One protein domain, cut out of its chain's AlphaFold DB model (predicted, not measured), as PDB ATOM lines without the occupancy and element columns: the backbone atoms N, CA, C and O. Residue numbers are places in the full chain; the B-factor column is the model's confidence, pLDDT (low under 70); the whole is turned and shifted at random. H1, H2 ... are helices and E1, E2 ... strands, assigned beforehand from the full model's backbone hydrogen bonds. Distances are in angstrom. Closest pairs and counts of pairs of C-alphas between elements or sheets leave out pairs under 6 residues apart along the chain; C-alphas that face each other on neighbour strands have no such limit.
ATOM      1  N   GLY A 166     189.574  93.599 207.079       60.09
ATOM      2  CA  GLY A 166     189.441  92.867 208.334       60.09
ATOM      3  C   GLY A 166     189.028  93.772 209.498       60.09
ATOM      4  O   GLY A 166     188.154  93.416 210.287       60.09
ATOM      5  N   ALA A 167     189.618  94.966 209.633       64.56
ATOM      6  CA  ALA A 167     189.255  95.904 210.700       64.56
ATOM      7  C   ALA A 167     187.860  96.507 210.501       64.56
ATOM      8  O   ALA A 167     187.096  96.616 211.464       64.56
ATOM      9  N   GLN A 168     187.514  96.868 209.266       68.12
ATOM     10  CA  GLN A 168     186.187  97.374 208.942       68.12
ATOM     11  C   GLN A 168     185.125  96.299 209.124       68.12
ATOM     12  O   GLN A 168     184.073  96.589 209.691       68.12
ATOM     13  N   ALA A 169     185.400  95.059 208.723       67.69
ATOM     14  CA  ALA A 169     184.436  93.981 208.868       67.69
ATOM     15  C   ALA A 169     184.247  93.604 210.338       67.69
ATOM     16  O   ALA A 169     183.115  93.479 210.790       67.69
ATOM     17  N   ARG A 170     185.315  93.594 211.147       73.38
ATOM     18  CA  ARG A 170     185.197  93.489 212.614       73.38
ATOM     19  C   ARG A 170     184.354  94.619 213.214       73.38
ATOM     20  O   ARG A 170     183.575  94.375 214.134       73.38
ATOM     21  N   GLN A 171     184.481  95.848 212.709       76.06
ATOM     22  CA  GLN A 171     183.663  96.976 213.160       76.06
ATOM     23  C   GLN A 171     182.196  96.850 212.717       76.06
ATOM     24  O   GLN A 171     181.304  97.132 213.522       76.06
ATOM     25  N   ALA A 172     181.941  96.424 211.479       80.38
ATOM     26  CA  ALA A 172     180.600  96.182 210.952       80.38
ATOM     27  C   ALA A 172     179.907  95.054 211.724       80.38
ATOM     28  O   ALA A 172     178.817  95.269 212.242       80.38
ATOM     29  N   LEU A 173     180.594  93.928 211.945       85.38
ATOM     30  CA  LEU A 173     180.124  92.823 212.783       85.38
ATOM     31  C   LEU A 173     179.827  93.288 214.210       85.38
ATOM     32  O   LEU A 173     178.773  92.982 214.759       85.38
ATOM     33  N   ALA A 174     180.711  94.079 214.824       84.25
ATOM     34  CA  ALA A 174     180.458  94.613 216.161       84.25
ATOM     35  C   ALA A 174     179.199  95.500 216.219       84.25
ATOM     36  O   ALA A 174     178.472  95.444 217.211       84.25
ATOM     37  N   ARG A 175     178.926  96.291 215.171       87.12
ATOM     38  CA  ARG A 175     177.712  97.118 215.066       87.12
ATOM     39  C   ARG A 175     176.461  96.288 214.796       87.12
ATOM     40  O   ARG A 175     175.488  96.475 215.512       87.12
ATOM     41  N   ALA A 176     176.509  95.361 213.839       88.56
ATOM     42  CA  ALA A 176     175.408  94.461 213.490       88.56
ATOM     43  C   ALA A 176     175.009  93.546 214.659       88.56
ATOM     44  O   ALA A 176     173.837  93.239 214.852       88.56
ATOM     45  N   LYS A 177     175.974  93.151 215.497       93.44
ATOM     46  CA  LYS A 177     175.726  92.264 216.638       93.44
ATOM     47  C   LYS A 177     174.885  92.912 217.740       93.44
ATOM     48  O   LYS A 177     174.121  92.222 218.406       93.44
ATOM     49  N   ALA A 178     175.022  94.217 217.970       93.19
ATOM     50  CA  ALA A 178     174.316  94.904 219.052       93.19
ATOM     51  C   ALA A 178     172.772  94.809 218.960       93.19
ATOM     52  O   ALA A 178     172.165  94.400 219.954       93.19
ATOM     53  N   PRO A 179     172.118  95.129 217.822       94.44
ATOM     54  CA  PRO A 179     170.673  94.953 217.676       94.44
ATOM     55  C   PRO A 179     170.257  93.475 217.724       94.44
ATOM     56  O   PRO A 179     169.243  93.163 218.348       94.44
ATOM     57  N   ILE A 180     171.070  92.558 217.181       96.38
ATOM     58  CA  ILE A 180     170.809  91.111 217.254       96.38
ATOM     59  C   ILE A 180     170.745  90.634 218.712       96.38
ATOM     60  O   ILE A 180     169.772  90.000 219.118       96.38
ATOM     61  N   LEU A 181     171.741  90.994 219.530       96.69
ATOM     62  CA  LEU A 181     171.787  90.634 220.952       96.69
ATOM     63  C   LEU A 181     170.605  91.217 221.740       96.69
ATOM     64  O   LEU A 181     170.102  90.568 222.658       96.69
ATOM     65  N   ALA A 182     170.149  92.423 221.390       95.12
ATOM     66  CA  ALA A 182     168.988  93.037 222.027       95.12
ATOM     67  C   ALA A 182     167.701  92.245 221.743       95.12
ATOM     68  O   ALA A 182     166.951  91.951 222.674       95.12
ATOM     69  N   ILE A 183     167.487  91.837 220.487       96.69
ATOM     70  CA  ILE A 183     166.335  91.016 220.085       96.69
ATOM     71  C   ILE A 183     166.397  89.634 220.740       96.69
ATOM     72  O   ILE A 183     165.392  89.166 221.272       96.69
ATOM     73  N   MET A 184     167.575  88.996 220.768       97.19
ATOM     74  CA  MET A 184     167.762  87.718 221.464       97.19
ATOM     75  C   MET A 184     167.369  87.826 222.942       97.19
ATOM     76  O   MET A 184     166.618  86.990 223.443       97.19
ATOM     77  N   ALA A 185     167.824  88.879 223.628       95.00
ATOM     78  CA  ALA A 185     167.507  89.104 225.034       95.00
ATOM     79  C   ALA A 185     166.003  89.334 225.271       95.00
ATOM     80  O   ALA A 185     165.451  88.782 226.224       95.00
ATOM     81  N   GLU A 186     165.333  90.106 224.411       94.94
ATOM     82  CA  GLU A 186     163.887  90.358 224.502       94.94
ATOM     83  C   GLU A 186     163.057  89.094 224.222       94.94
ATOM     84  O   GLU A 186     162.073  88.834 224.916       94.94
ATOM     85  N   ALA A 187     163.491  88.268 223.267       95.19
ATOM     86  CA  ALA A 187     162.851  87.000 222.921       95.19
ATOM     87  C   ALA A 187     163.191  85.845 223.888       95.19
ATOM     88  O   ALA A 187     162.634  84.755 223.765       95.19
ATOM     89  N   GLY A 188     164.099  86.052 224.850       95.50
ATOM     90  CA  GLY A 188     164.551  85.007 225.779       95.50
ATOM     91  C   GLY A 188     165.454  83.941 225.142       95.50
ATOM     92  O   GLY A 188     165.594  82.842 225.688       95.50
ATOM     93  N   ILE A 189     166.068  84.257 224.000       97.50
ATOM     94  CA  ILE A 189     167.008  83.402 223.272       97.50
ATOM     95  C   ILE A 189     168.397  83.540 223.903       97.50
ATOM     96  O   ILE A 189     168.926  84.640 224.055       97.50
ATOM     97  N   GLY A 190     168.986  82.411 224.293       96.19
ATOM     98  CA  GLY A 190     170.325  82.345 224.876       96.19
ATOM     99  C   GLY A 190     171.423  82.157 223.833       96.19
ATOM    100  O   GLY A 190     172.521  82.684 224.010       96.19
ATOM    101  N   HIS A 191     171.129  81.430 222.754       97.62
ATOM    102  CA  HIS A 191     172.107  81.074 221.733       97.62
ATOM    103  C   HIS A 191     171.439  80.882 220.365       97.62
ATOM    104  O   HIS A 191     170.344  80.319 220.284       97.62
ATOM    105  N   ILE A 192     172.104  81.347 219.306       97.75
ATOM    106  CA  ILE A 192     171.731  81.118 217.904       97.75
ATOM    107  C   ILE A 192     172.924  80.492 217.182       97.75
ATOM    108  O   ILE A 192     174.032  81.017 217.285       97.75
ATOM    109  N   ALA A 193     172.670  79.427 216.428       97.00
ATOM    110  CA  ALA A 193     173.596  78.831 215.474       97.00
ATOM    111  C   ALA A 193     173.055  79.019 214.048       97.00
ATOM    112  O   ALA A 193     171.859  78.834 213.799       97.00
ATOM    113  N   ILE A 194     173.941  79.424 213.141       96.12
ATOM    114  CA  ILE A 194     173.676  79.654 211.721       96.12
ATOM    115  C   ILE A 194     174.637  78.760 210.945       96.12
ATOM    116  O   ILE A 194     175.826  79.077 210.826       96.12
ATOM    117  N   ASP A 195     174.140  77.633 210.455       94.94
ATOM    118  CA  ASP A 195     174.936  76.740 209.622       94.94
ATOM    119  C   ASP A 195     175.035  77.305 208.209       94.94
ATOM    120  O   ASP A 195     174.106  77.944 207.721       94.94
ATOM    121  N   TYR A 196     176.165  77.087 207.547       91.88
ATOM    122  CA  TYR A 196     176.331  77.399 206.135       91.88
ATOM    123  C   TYR A 196     177.043  76.256 205.420       91.88
ATOM    124  O   TYR A 196     177.933  75.599 205.968       91.88
ATOM    125  N   ASP A 197     176.657  76.043 204.171       91.19
ATOM    126  CA  ASP A 197     177.282  75.084 203.275       91.19
ATOM    127  C   ASP A 197     177.121  75.573 201.834       91.19
ATOM    128  O   ASP A 197     176.000  75.856 201.403       91.19
ATOM    129  N   GLY A 198     178.231  75.705 201.111       86.44
ATOM    130  CA  GLY A 198     178.239  76.190 199.733       86.44
ATOM    131  C   GLY A 198     179.513  75.815 198.985       86.44
ATOM    132  O   GLY A 198     180.534  75.480 199.595       86.44
ATOM    133  N   GLY A 199     179.451  75.862 197.653       80.44
ATOM    134  CA  GLY A 199     180.588  75.610 196.770       80.44
ATOM    135  C   GLY A 199     180.251  75.776 195.288       80.44
ATOM    136  O   GLY A 199     179.148  75.456 194.845       80.44
ATOM    137  N   GLY A 200     181.217  76.256 194.505       69.19
ATOM    138  CA  GLY A 200     181.048  76.450 193.065       69.19
ATOM    139  C   GLY A 200     180.039  77.558 192.747       69.19
ATOM    140  O   GLY A 200     180.150  78.666 193.260       69.19
ATOM    141  N   ASP A 201     179.076  77.277 191.865       63.56
ATOM    142  CA  ASP A 201     177.950  78.163 191.544       63.56
ATOM    143  C   ASP A 201     176.675  77.856 192.358       63.56
ATOM    144  O   ASP A 201     175.650  78.516 192.160       63.56
ATOM    145  N   GLU A 202     176.724  76.896 193.294       54.34
ATOM    146  CA  GLU A 202     175.591  76.504 194.136       54.34
ATOM    147  C   GLU A 202     175.678  77.053 195.577       54.34
ATOM    148  O   GLU A 202     176.600  76.752 196.334       54.34
ATOM    149  N   GLY A 203     174.620  77.791 195.946       55.75
ATOM    150  CA  GLY A 203     173.990  77.849 197.273       55.75
ATOM    151  C   GLY A 203     174.704  78.553 198.440       55.75
ATOM    152  O   GLY A 203     175.723  78.089 198.928       55.75
ATOM    153  N   GLN A 204     174.042  79.574 199.004       63.53
ATOM    154  CA  GLN A 204     174.063  79.871 200.445       63.53
ATOM    155  C   GLN A 204     172.824  79.211 201.067       63.53
ATOM    156  O   GLN A 204     171.706  79.693 200.876       63.53
ATOM    157  N   VAL A 205     172.986  78.085 201.767       58.44
ATOM    158  CA  VAL A 205     171.926  77.550 202.638       58.44
ATOM    159  C   VAL A 205     172.274  77.919 204.066       58.44
ATOM    160  O   VAL A 205     173.265  77.423 204.593       58.44
ATOM    161  N   HIS A 206     171.447  78.769 204.672       71.94
ATOM    162  CA  HIS A 206     171.523  79.091 206.088       71.94
ATOM    163  C   HIS A 206     170.433  78.334 206.849       71.94
ATOM    164  O   HIS A 206     169.242  78.599 206.679       71.94
ATOM    165  N   GLU A 207     170.829  77.342 207.652       89.19
ATOM    166  CA  GLU A 207     169.925  76.722 208.625       89.19
ATOM    167  C   GLU A 207     170.074  77.446 209.963       89.19
ATOM    168  O   GLU A 207     171.177  77.604 210.484       89.19
ATOM    169  N   PHE A 208     168.945  77.888 210.516       93.44
ATOM    170  CA  PHE A 208     168.902  78.636 211.764       93.44
ATOM    171  C   PHE A 208     168.389  77.780 212.909       93.44
ATOM    172  O   PHE A 208     167.273  77.258 212.864       93.44
ATOM    173  N   GLN A 209     169.164  77.726 213.985       95.75
ATOM    174  CA  GLN A 209     168.788  77.040 215.211       95.75
ATOM    175  C   GLN A 209     168.898  78.016 216.378       95.75
ATOM    176  O   GLN A 209     169.966  78.554 216.659       95.75
ATOM    177  N   ALA A 210     167.788  78.252 217.074       96.69
ATOM    178  CA  ALA A 210     167.758  79.080 218.271       96.69
ATOM    179  C   ALA A 210     167.472  78.221 219.502       96.69
ATOM    180  O   ALA A 210     166.628  77.322 219.480       96.69
ATOM    181  N   THR A 211     168.155  78.523 220.603       97.44
ATOM    182  CA  THR A 211     167.880  77.924 221.909       97.44
ATOM    183  C   THR A 211     167.671  79.005 222.957       97.44
ATOM    184  O   THR A 211     168.333  80.046 222.960       97.44
ATOM    185  N   ASN A 212     166.713  78.783 223.853       95.38
ATOM    186  CA  ASN A 212     166.451  79.677 224.971       95.38
ATOM    187  C   ASN A 212     167.568  79.585 226.027       95.38
ATOM    188  O   ASN A 212     168.452  78.732 225.973       95.38
ATOM    189  N   VAL A 213     167.516  80.448 227.041       89.88
ATOM    190  CA  VAL A 213     168.505  80.456 228.139       89.88
ATOM    191  C   VAL A 213     168.555  79.163 228.973       89.88
ATOM    192  O   VAL A 213     169.496  78.975 229.743       89.88
ATOM    193  N   ALA A 214     167.556  78.284 228.846       91.81
ATOM    194  CA  ALA A 214     167.524  76.961 229.469       91.81
ATOM    195  C   ALA A 214     168.091  75.851 228.557       91.81
ATOM    196  O   ALA A 214     168.190  74.706 228.996       91.81
ATOM    197  N   GLY A 215     168.493  76.181 227.324       90.75
ATOM    198  CA  GLY A 215     169.017  75.239 226.332       90.75
ATOM    199  C   GLY A 215     167.939  74.474 225.561       90.75
ATOM    200  O   GLY A 215     168.240  73.456 224.943       90.75
ATOM    201  N   GLU A 216     166.685  74.923 225.602       95.31
ATOM    202  CA  GLU A 216     165.583  74.314 224.851       95.31
ATOM    203  C   GLU A 216     165.411  75.017 223.504       95.31
ATOM    204  O   GLU A 216     165.655  76.218 223.400       95.31
ATOM    205  N   ALA A 217     164.957  74.287 222.481       96.00
ATOM    206  CA  ALA A 217     164.683  74.861 221.167       96.00
ATOM    207  C   ALA A 217     163.686  76.030 221.265       96.00
ATOM    208  O   ALA A 217     162.656  75.932 221.938       96.00
ATOM    209  N   ALA A 218     164.003  77.124 220.583       95.38
ATOM    210  CA  ALA A 218     163.198  78.332 220.503       95.38
ATOM    211  C   ALA A 218     162.941  78.691 219.035       95.38
ATOM    212  O   ALA A 218     163.728  78.352 218.153       95.38
ATOM    213  N   GLU A 219     161.840  79.387 218.772       95.44
ATOM    214  CA  GLU A 219     161.569  79.950 217.449       95.44
ATOM    215  C   GLU A 219     162.227  81.326 217.321       95.44
ATOM    216  O   GLU A 219     162.267  82.100 218.283       95.44
ATOM    217  N   LEU A 220     162.732  81.646 216.126       94.81
ATOM    218  CA  LEU A 220     163.213  82.992 215.837       94.81
ATOM    219  C   LEU A 220     162.031  83.976 215.804       94.81
ATOM    220  O   LEU A 220     161.023  83.701 215.146       94.81
ATOM    221  N   PRO A 221     162.129  85.136 216.473       95.19
ATOM    222  CA  PRO A 221     161.074  86.133 216.443       95.19
ATOM    223  C   PRO A 221     160.947  86.754 215.046       95.19
ATOM    224  O   PRO A 221     161.935  87.122 214.414       95.19
ATOM    225  N   THR A 222     159.711  86.939 214.584       96.25
ATOM    226  CA  THR A 222     159.413  87.688 213.356       96.25
ATOM    227  C   THR A 222     159.321  89.180 213.671       96.25
ATOM    228  O   THR A 222     158.232  89.728 213.851       96.25
ATOM    229  N   VAL A 223     160.478  89.824 213.796       96.50
ATOM    230  CA  VAL A 223     160.611  91.259 214.086       96.50
ATOM    231  C   VAL A 223     161.598  91.904 213.120       96.50
ATOM    232  O   VAL A 223     162.398  91.211 212.494       96.50
ATOM    233  N   ASP A 224     161.543  93.227 213.018       97.44
ATOM    234  CA  ASP A 224     162.520  93.994 212.252       97.44
ATOM    235  C   ASP A 224     163.820  94.153 213.058       97.44
ATOM    236  O   ASP A 224     163.798  94.341 214.278       97.44
ATOM    237  N   CYS A 225     164.955  94.109 212.368       96.12
ATOM    238  CA  CYS A 225     166.286  94.297 212.928       96.12
ATOM    239  C   CYS A 225     167.089  95.257 212.049       96.12
ATOM    240  O   CYS A 225     166.988  95.242 210.822       96.12
ATOM    241  N   GLU A 226     167.919  96.085 212.680       94.00
ATOM    242  CA  GLU A 226     168.949  96.821 211.953       94.00
ATOM    243  C   GLU A 226     170.032  95.834 211.499       94.00
ATOM    244  O   GLU A 226     170.649  95.159 212.325       94.00
ATOM    245  N   SER A 227     170.249  95.752 210.188       90.75
ATOM    246  CA  SER A 227     171.390  95.077 209.579       90.75
ATOM    247  C   SER A 227     172.472  96.102 209.273       90.75
ATOM    248  O   SER A 227     172.186  97.224 208.846       90.75
ATOM    249  N   VAL A 228     173.727  95.721 209.508       88.19
ATOM    250  CA  VAL A 228     174.892  96.558 209.232       88.19
ATOM    251  C   VAL A 228     175.905  95.741 208.439       88.19
ATOM    252  O   VAL A 228     176.546  94.847 208.988       88.19
ATOM    253  N   THR A 229     176.067  96.066 207.160       82.88
ATOM    254  CA  THR A 229     176.975  95.379 206.227       82.88
ATOM    255  C   THR A 229     178.065  96.323 205.720       82.88
ATOM    256  O   THR A 229     178.078  97.524 206.024       82.88
ATOM    257  N   LEU A 230     179.013  95.782 204.954       74.62
ATOM    258  CA  LEU A 230     180.015  96.564 204.239       74.62
ATOM    259  C   LEU A 230     179.745  96.546 202.742       74.62
ATOM    260  O   LEU A 230     179.496  95.507 202.142       74.62
ATOM    261  N   SER A 231     179.865  97.710 202.115       72.38
ATOM    262  CA  SER A 231     179.975  97.780 200.665       72.38
ATOM    263  C   SER A 231     181.335  97.246 200.211       72.38
ATOM    264  O   SER A 231     182.316  97.294 200.952       72.38
ATOM    265  N   TYR A 232     181.447  96.883 198.930       57.66
ATOM    266  CA  TYR A 232     182.732  96.540 198.297       57.66
ATOM    267  C   TYR A 232     183.802  97.651 198.396       57.66
ATOM    268  O   TYR A 232     184.965  97.431 198.066       57.66
ATOM    269  N   ARG A 233     183.413  98.876 198.786       60.31
ATOM    270  CA  ARG A 233     184.314 100.017 199.011       60.31
ATOM    271  C   ARG A 233     184.701 100.206 200.476       60.31
ATOM    272  O   ARG A 233     185.389 101.180 200.773       60.31
ATOM    273  N   GLY A 234     184.236  99.336 201.370       65.06
ATOM    274  CA  GLY A 234     184.469  99.469 202.804       65.06
ATOM    275  C   GLY A 234     183.562 100.488 203.499       65.06
ATOM    276  O   GLY A 234     183.827 100.920 204.618       65.06
ATOM    277  N   GLU A 235     182.486 100.923 202.841       72.31
ATOM    278  CA  GLU A 235     181.515 101.830 203.455       72.31
ATOM    279  C   GLU A 235     180.476 101.013 204.222       72.31
ATOM    280  O   GLU A 235     179.925 100.055 203.685       72.31
ATOM    281  N   THR A 236     180.179 101.399 205.463       79.44
ATOM    282  CA  THR A 236     179.105 100.768 206.233       79.44
ATOM    283  C   THR A 236     177.743 101.139 205.656       79.44
ATOM    284  O   THR A 236     177.417 102.325 205.553       79.44
ATOM    285  N   ILE A 237     176.934 100.133 205.341       83.81
ATOM    286  CA  ILE A 237     175.537 100.286 204.935       83.81
ATOM    287  C   ILE A 237     174.672  99.819 206.109       83.81
ATOM    288  O   ILE A 237     174.936  98.765 206.681       83.81
ATOM    289  N   SER A 238     173.682 100.625 206.499       90.06
ATOM    290  CA  SER A 238     172.688 100.269 207.519       90.06
ATOM    291  C   SER A 238     171.297 100.304 206.902       90.06
ATOM    292  O   SER A 238     170.943 101.260 206.200       90.06
ATOM    293  N   GLU A 239     170.528  99.250 207.147       93.56
ATOM    294  CA  GLU A 239     169.154  99.095 206.686       93.56
ATOM    295  C   GLU A 239     168.314  98.316 207.701       93.56
ATOM    296  O   GLU A 239     168.837  97.587 208.542       93.56
ATOM    297  N   ILE A 240     166.993  98.488 207.633       95.69
ATOM    298  CA  ILE A 240     166.045  97.732 208.453       95.69
ATOM    299  C   ILE A 240     165.513  96.573 207.614       95.69
ATOM    300  O   ILE A 240     164.898  96.799 206.572       95.69
ATOM    301  N   VAL A 241     165.751  95.352 208.083       95.44
ATOM    302  CA  VAL A 241     165.360  94.086 207.440       95.44
ATOM    303  C   VAL A 241     164.709  93.163 208.470       95.44
ATOM    304  O   VAL A 241     164.590  93.532 209.641       95.44
ATOM    305  N   SER A 242     164.273  91.965 208.073       96.75
ATOM    306  CA  SER A 242     163.788  90.994 209.057       96.75
ATOM    307  C   SER A 242     164.930  90.513 209.962       96.75
ATOM    308  O   SER A 242     166.096  90.518 209.572       96.75
ATOM    309  N   PHE A 243     164.616  90.072 211.183       96.25
ATOM    310  CA  PHE A 243     165.621  89.524 212.098       96.25
ATOM    311  C   PHE A 243     166.394  88.352 211.483       96.25
ATOM    312  O   PHE A 243     167.601  88.248 211.679       96.25
ATOM    313  N   GLN A 244     165.718  87.515 210.693       94.69
ATOM    314  CA  GLN A 244     166.361  86.422 209.974       94.69
ATOM    315  C   GLN A 244     167.336  86.944 208.908       94.69
ATOM    316  O   GLN A 244     168.492  86.537 208.913       94.69
ATOM    317  N   ASP A 245     166.927  87.921 208.090       93.56
ATOM    318  CA  ASP A 245     167.812  88.529 207.084       93.56
ATOM    319  C   ASP A 245     169.014  89.244 207.731       93.56
ATOM    320  O   ASP A 245     170.108  89.276 207.173       93.56
ATOM    321  N   ALA A 246     168.839  89.821 208.925       94.56
ATOM    322  CA  ALA A 246     169.940  90.422 209.674       94.56
ATOM    323  C   ALA A 246     170.942  89.368 210.177       94.56
ATOM    324  O   ALA A 246     172.147  89.627 210.177       94.56
ATOM    325  N   LEU A 247     170.470  88.181 210.580       94.81
ATOM    326  CA  LEU A 247     171.334  87.050 210.933       94.81
ATOM    327  C   LEU A 247     172.066  86.501 209.694       94.81
ATOM    328  O   LEU A 247     173.274  86.273 209.772       94.81
ATOM    329  N   ASP A 248     171.378  86.374 208.555       92.38
ATOM    330  CA  ASP A 248     171.978  85.999 207.261       92.38
ATOM    331  C   ASP A 248     173.087  86.980 206.853       92.38
ATOM    332  O   ASP A 248     174.217  86.587 206.541       92.38
ATOM    333  N   ALA A 249     172.792  88.281 206.912       90.62
ATOM    334  CA  ALA A 249     173.746  89.335 206.592       90.62
ATOM    335  C   ALA A 249     174.942  89.336 207.554       90.62
ATOM    336  O   ALA A 249     176.081  89.537 207.124       90.62
ATOM    337  N   PHE A 250     174.711  89.080 208.847       92.19
ATOM    338  CA  PHE A 250     175.773  88.953 209.842       92.19
ATOM    339  C   PHE A 250     176.695  87.763 209.542       92.19
ATOM    340  O   PHE A 250     177.916  87.929 209.546       92.19
ATOM    341  N   ALA A 251     176.132  86.587 209.240       91.25
ATOM    342  CA  ALA A 251     176.903  85.392 208.897       91.25
ATOM    343  C   ALA A 251     177.701  85.580 207.597       91.25
ATOM    344  O   ALA A 251     178.900  85.302 207.570       91.25
ATOM    345  N   SER A 252     177.072  86.137 206.559       86.19
ATOM    346  CA  SER A 252     177.730  86.457 205.284       86.19
ATOM    347  C   SER A 252     178.879  87.446 205.478       86.19
ATOM    348  O   SER A 252     179.998  87.186 205.047       86.19
ATOM    349  N   THR A 253     178.642  88.529 206.228       85.19
ATOM    350  CA  THR A 253     179.686  89.515 206.545       85.19
ATOM    351  C   THR A 253     180.837  88.867 207.318       85.19
ATOM    352  O   THR A 253     181.992  89.206 207.084       85.19
ATOM    353  N   ALA A 254     180.562  87.928 208.232       86.44
ATOM    354  CA  ALA A 254     181.602  87.227 208.988       86.44
ATOM    355  C   ALA A 254     182.451  86.305 208.102       86.44
ATOM    356  O   ALA A 254     183.668  86.233 208.288       86.44
ATOM    357  N   LEU A 255     181.825  85.636 207.132       83.56
ATOM    358  CA  LEU A 255     182.513  84.794 206.158       83.56
ATOM    359  C   LEU A 255     183.379  85.621 205.213       83.56
ATOM    360  O   LEU A 255     184.559  85.323 205.085       83.56
ATOM    361  N   GLU A 256     182.850  86.699 204.638       77.50
ATOM    362  CA  GLU A 256     183.629  87.617 203.795       77.50
ATOM    363  C   GLU A 256     184.800  88.247 204.567       77.50
ATOM    364  O   GLU A 256     185.900  88.403 204.041       77.50
ATOM    365  N   ALA A 257     184.590  88.575 205.845       76.00
ATOM    366  CA  ALA A 257     185.607  89.185 206.697       76.00
ATOM    367  C   ALA A 257     186.815  88.285 206.968       76.00
ATOM    368  O   ALA A 257     187.936  88.779 207.076       76.00
ATOM    369  N   LEU A 258     186.565  86.993 207.195       78.69
ATOM    370  CA  LEU A 258     187.549  86.058 207.754       78.69
ATOM    371  C   LEU A 258     187.993  84.992 206.745       78.69
ATOM    372  O   LEU A 258     189.087  84.442 206.870       78.69
ATOM    373  N   HIS A 259     187.156  84.704 205.752       79.12
ATOM    374  CA  HIS A 259     187.315  83.626 204.782       79.12
ATOM    375  C   HIS A 259     186.800  84.056 203.396       79.12
ATOM    376  O   HIS A 259     186.006  83.353 202.779       79.12
ATOM    377  N   ASP A 260     187.242  85.220 202.908       75.56
ATOM    378  CA  ASP A 260     186.907  85.705 201.563       75.56
ATOM    379  C   ASP A 260     187.185  84.639 200.484       75.56
ATOM    380  O   ASP A 260     188.239  83.990 200.477       75.56
ATOM    381  N   GLY A 261     186.224  84.454 199.578       73.38
ATOM    382  CA  GLY A 261     186.272  83.446 198.525       73.38
ATOM    383  C   GLY A 261     186.097  81.997 198.993       73.38
ATOM    384  O   GLY A 261     186.531  81.090 198.274       73.38
ATOM    385  N   TRP A 262     185.504  81.765 200.169       79.69
ATOM    386  CA  TRP A 262     185.234  80.429 200.720       79.69
ATOM    387  C   TRP A 262     184.382  79.540 199.809       79.69
ATOM    388  O   TRP A 262     184.497  78.317 199.857       79.69
ATOM    389  N   GLU A 263     183.535  80.145 198.987       77.06
ATOM    390  CA  GLU A 263     182.648  79.481 198.040       77.06
ATOM    391  C   GLU A 263     183.383  78.937 196.802       77.06
ATOM    392  O   GLU A 263     182.848  78.106 196.066       77.06
ATOM    393  N   ASN A 264     184.627  79.364 196.560       78.44
ATOM    394  CA  ASN A 264     185.352  78.994 195.350       78.44
ATOM    395  C   ASN A 264     185.743  77.506 195.319       78.44
ATOM    396  O   ASN A 264     186.214  76.923 196.297       78.44
ATOM    397  N   GLY A 265     185.646  76.904 194.131       82.62
ATOM    398  CA  GLY A 265     186.058  75.521 193.892       82.62
ATOM    399  C   GLY A 265     185.131  74.521 194.578       82.62
ATOM    400  O   GLY A 265     183.938  74.501 194.308       82.62
ATOM    401  N   GLU A 266     185.695  73.689 195.452       85.00
ATOM    402  CA  GLU A 266     184.941  72.680 196.211       85.00
ATOM    403  C   GLU A 266     184.150  73.287 197.379       85.00
ATOM    404  O   GLU A 266     183.367  72.593 198.024       85.00
ATOM    405  N   GLY A 267     184.356  74.578 197.659       88.56
ATOM    406  CA  GLY A 267     183.619  75.320 198.666       88.56
ATOM    407  C   GLY A 267     184.024  75.033 200.112       88.56
ATOM    408  O   GLY A 267     185.043  74.396 200.411       88.56
ATOM    409  N   ALA A 268     183.189  75.501 201.034       89.69
ATOM    410  CA  ALA A 268     183.389  75.376 202.470       89.69
ATOM    411  C   ALA A 268     182.046  75.244 203.199       89.69
ATOM    412  O   ALA A 268     180.980  75.518 202.652       89.69
ATOM    413  N   TYR A 269     182.109  74.811 204.452       92.50
ATOM    414  CA  TYR A 269     180.944  74.699 205.324       92.50
ATOM    415  C   TYR A 269     181.331  74.979 206.774       92.50
ATOM    416  O   TYR A 269     182.509  74.914 207.149       92.50
ATOM    417  N   GLY A 270     180.347  75.271 207.611       94.19
ATOM    418  CA  GLY A 270     180.597  75.589 209.007       94.19
ATOM    419  C   GLY A 270     179.403  76.207 209.707       94.19
ATOM    420  O   GLY A 270     178.276  76.103 209.232       94.19
ATOM    421  N   THR A 271     179.679  76.867 210.831       95.81
ATOM    422  CA  THR A 271     178.645  77.426 211.706       95.81
ATOM    423  C   THR A 271     179.102  78.756 212.293       95.81
ATOM    424  O   THR A 271     180.222  78.863 212.806       95.81
ATOM    425  N   VAL A 272     178.224  79.760 212.247       95.25
ATOM    426  CA  VAL A 272     178.337  81.000 213.026       95.25
ATOM    427  C   VAL A 272     177.457  80.875 214.266       95.25
ATOM    428  O   VAL A 272     176.253  80.670 214.160       95.25
ATOM    429  N   GLU A 273     178.048  81.026 215.444       96.19
ATOM    430  CA  GLU A 273     177.357  80.949 216.732       96.19
ATOM    431  C   GLU A 273     177.347  82.319 217.414       96.19
ATOM    432  O   GLU A 273     178.366  83.012 217.435       96.19
ATOM    433  N   ILE A 274     176.211  82.707 217.997       96.81
ATOM    434  CA  ILE A 274     176.038  83.954 218.755       96.81
ATOM    435  C   ILE A 274     175.494  83.608 220.141       96.81
ATOM    436  O   ILE A 274     174.405  83.047 220.269       96.81
ATOM    437  N   ASP A 275     176.230  83.972 221.192       95.50
ATOM    438  CA  ASP A 275     175.840  83.748 222.587       95.50
ATOM    439  C   ASP A 275     175.361  85.064 223.222       95.50
ATOM    440  O   ASP A 275     176.120  86.025 223.384       95.50
ATOM    441  N   ALA A 276     174.085  85.113 223.616       94.12
ATOM    442  CA  ALA A 276     173.475  86.317 224.183       94.12
ATOM    443  C   ALA A 276     174.005  86.669 225.581       94.12
ATOM    444  O   ALA A 276     173.918  87.817 226.019       94.12
ATOM    445  N   ARG A 277     174.539  85.685 226.312       86.88
ATOM    446  CA  ARG A 277     174.951  85.828 227.713       86.88
ATOM    447  C   ARG A 277     176.343  86.439 227.839       86.88
ATOM    448  O   ARG A 277     176.608  87.188 228.778       86.88
ATOM    449  N   THR A 278     177.229  86.092 226.917       91.38
ATOM    450  CA  THR A 278     178.606  86.590 226.816       91.38
ATOM    451  C   THR A 278     178.723  87.736 225.814       91.38
ATOM    452  O   THR A 278     179.626  88.564 225.930       91.38
ATOM    453  N   GLY A 279     177.803  87.809 224.846       91.12
ATOM    454  CA  GLY A 279     177.901  88.696 223.693       91.12
ATOM    455  C   GLY A 279     178.980  88.264 222.697       91.12
ATOM    456  O   GLY A 279     179.328  89.046 221.807       91.12
ATOM    457  N   GLU A 280     179.554  87.068 222.848       91.94
ATOM    458  CA  GLU A 280     180.538  86.521 221.919       91.94
ATOM    459  C   GLU A 280     179.859  85.979 220.657       91.94
ATOM    460  O   GLU A 280     178.707  85.547 220.677       91.94
ATOM    461  N   ALA A 281     180.590  86.055 219.546       93.25
ATOM    462  CA  ALA A 281     180.220  85.407 218.300       93.25
ATOM    463  C   ALA A 281     181.440  84.651 217.772       93.25
ATOM    464  O   ALA A 281     182.542  85.213 217.755       93.25
ATOM    465  N   THR A 282     181.249  83.401 217.367       92.94
ATOM    466  CA  THR A 282     182.311  82.498 216.907       92.94
ATOM    467  C   THR A 282     181.967  81.928 215.541       92.94
ATOM    468  O   THR A 282     180.815  81.620 215.268       92.94
ATOM    469  N   LEU A 283     182.972  81.791 214.675       92.31
ATOM    470  CA  LEU A 283     182.844  81.155 213.368       92.31
ATOM    471  C   LEU A 283     183.726  79.907 213.343       92.31
ATOM    472  O   LEU A 283     184.948  80.001 213.466       92.31
ATOM    473  N   THR A 284     183.098  78.746 213.180       94.69
ATOM    474  CA  THR A 284     183.784  77.486 212.888       94.69
ATOM    475  C   THR A 284     183.760  77.272 211.381       94.69
ATOM    476  O   THR A 284     182.681  77.166 210.809       94.69
ATOM    477  N   HIS A 285     184.932  77.194 210.747       91.06
ATOM    478  CA  HIS A 285     185.072  77.148 209.290       91.06
ATOM    479  C   HIS A 285     185.817  75.894 208.811       91.06
ATOM    480  O   HIS A 285     186.898  75.581 209.317       91.06
ATOM    481  N   ASN A 286     185.273  75.199 207.804       90.81
ATOM    482  CA  ASN A 286     185.851  73.991 207.210       90.81
ATOM    483  C   ASN A 286     185.951  74.118 205.682       90.81
ATOM    484  O   ASN A 286     184.933  74.219 205.005       90.81
ATOM    485  N   ILE A 287     187.163  74.024 205.131       87.06
ATOM    486  CA  ILE A 287     187.413  74.049 203.678       87.06
ATOM    487  C   ILE A 287     187.350  72.627 203.110       87.06
ATOM    488  O   ILE A 287     187.937  71.701 203.683       87.06
ATOM    489  N   ARG A 288     186.694  72.443 201.956       85.19
ATOM    490  CA  ARG A 288     186.718  71.170 201.222       85.19
ATOM    491  C   ARG A 288     187.964  71.069 200.348       85.19
ATOM    492  O   ARG A 288     188.342  72.001 199.648       85.19
TER     493      ARG A 288
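This is residues 166 to 288 of the 299 residues of an uncharacterized protein of Sphingomonas sp. 67-36 (UniProt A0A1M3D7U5). What does the model look like? A twisted sheet of four strands, E2, E1, E5, E6, forms one wall; helix H2 packs over one face of it, and the small hairpin of E3 and E4 covers the far side of H2. The longer helix H1 packs beside H2 and E3 and reaches the same face of the sheet. What is it made of? The 123 printed residues hold, in chain order, H1 E1 E2 E3 E4 H2 E5 E6, a mixed class of helices and strands, with both sheets antiparallel. The whole is compact, with a radius of gyration of the C-alphas of 14.1 A and spans of 39 by 30 by 23 A.

Where are the strands? The large sheet has E2, residues 202 to 212, 32.3 A long; E1, residues 189 to 199, 30.8 A; E5, residues 268 to 275, 23.1 A; and E6, residues 281 to 287, 19.9 A, ending at C-alpha 287 (187.413, 74.049, 203.678). The hairpin has E3, residues 224 to 230, 19.4 A, and E4, residues 236 to 242, 18.4 A. Where are the helices? H1, residues 166 to 187, is 30.9 A long from C-alpha 166 (189.441, 92.867, 208.334), with a kink of 27 degrees near residue 177. H2, residues 243 to 258, is 22.6 A long.

How do the strands pair? Within hydrogen-bond range are N 193 and O 209 of E1 and E2, 2.9 A; N 194 and O 272 of E1 and E5, 2.8 A; N 273 and O 282 of E5 and E6, 2.8 A; and N 227 and O 239 of E3 and E4, 2.8 A. How do the helices sit? H2 and the large sheet make two layers, a helix on one face of a sheet, at a height over the sheet of 8.8 A; the C-alphas of Ala 251 and Val 272 are the closest of H2 and E5, 6.2 A apart. H1 is on the same face and touches H2 at a shallow tilt of 26 degrees, opposite ways, closest at the C-alphas of Ala 169 and Ala 257, 5.4 A. Where is E3? Its closest C-alphas to H2 are Ser 227 and Ala 246, 4.9 A, and to H1 Val 228 and Ala 176, 4.8 A. Are the helix backbones complete? Every O i to N i+4 pair is within hydrogen-bond range in H2, and 15 of 18 are in H1.

How large is it? The two C-alphas farthest apart, Ala 214 and Arg 233, are 41.7 A from each other. Is anything missing or uncertain? The printed part has no cut, and the link from E2 to E3, 11 residues, is long. The pLDDT is under 70 at residues 166 to 169, 200 to 205 and 232 to 234.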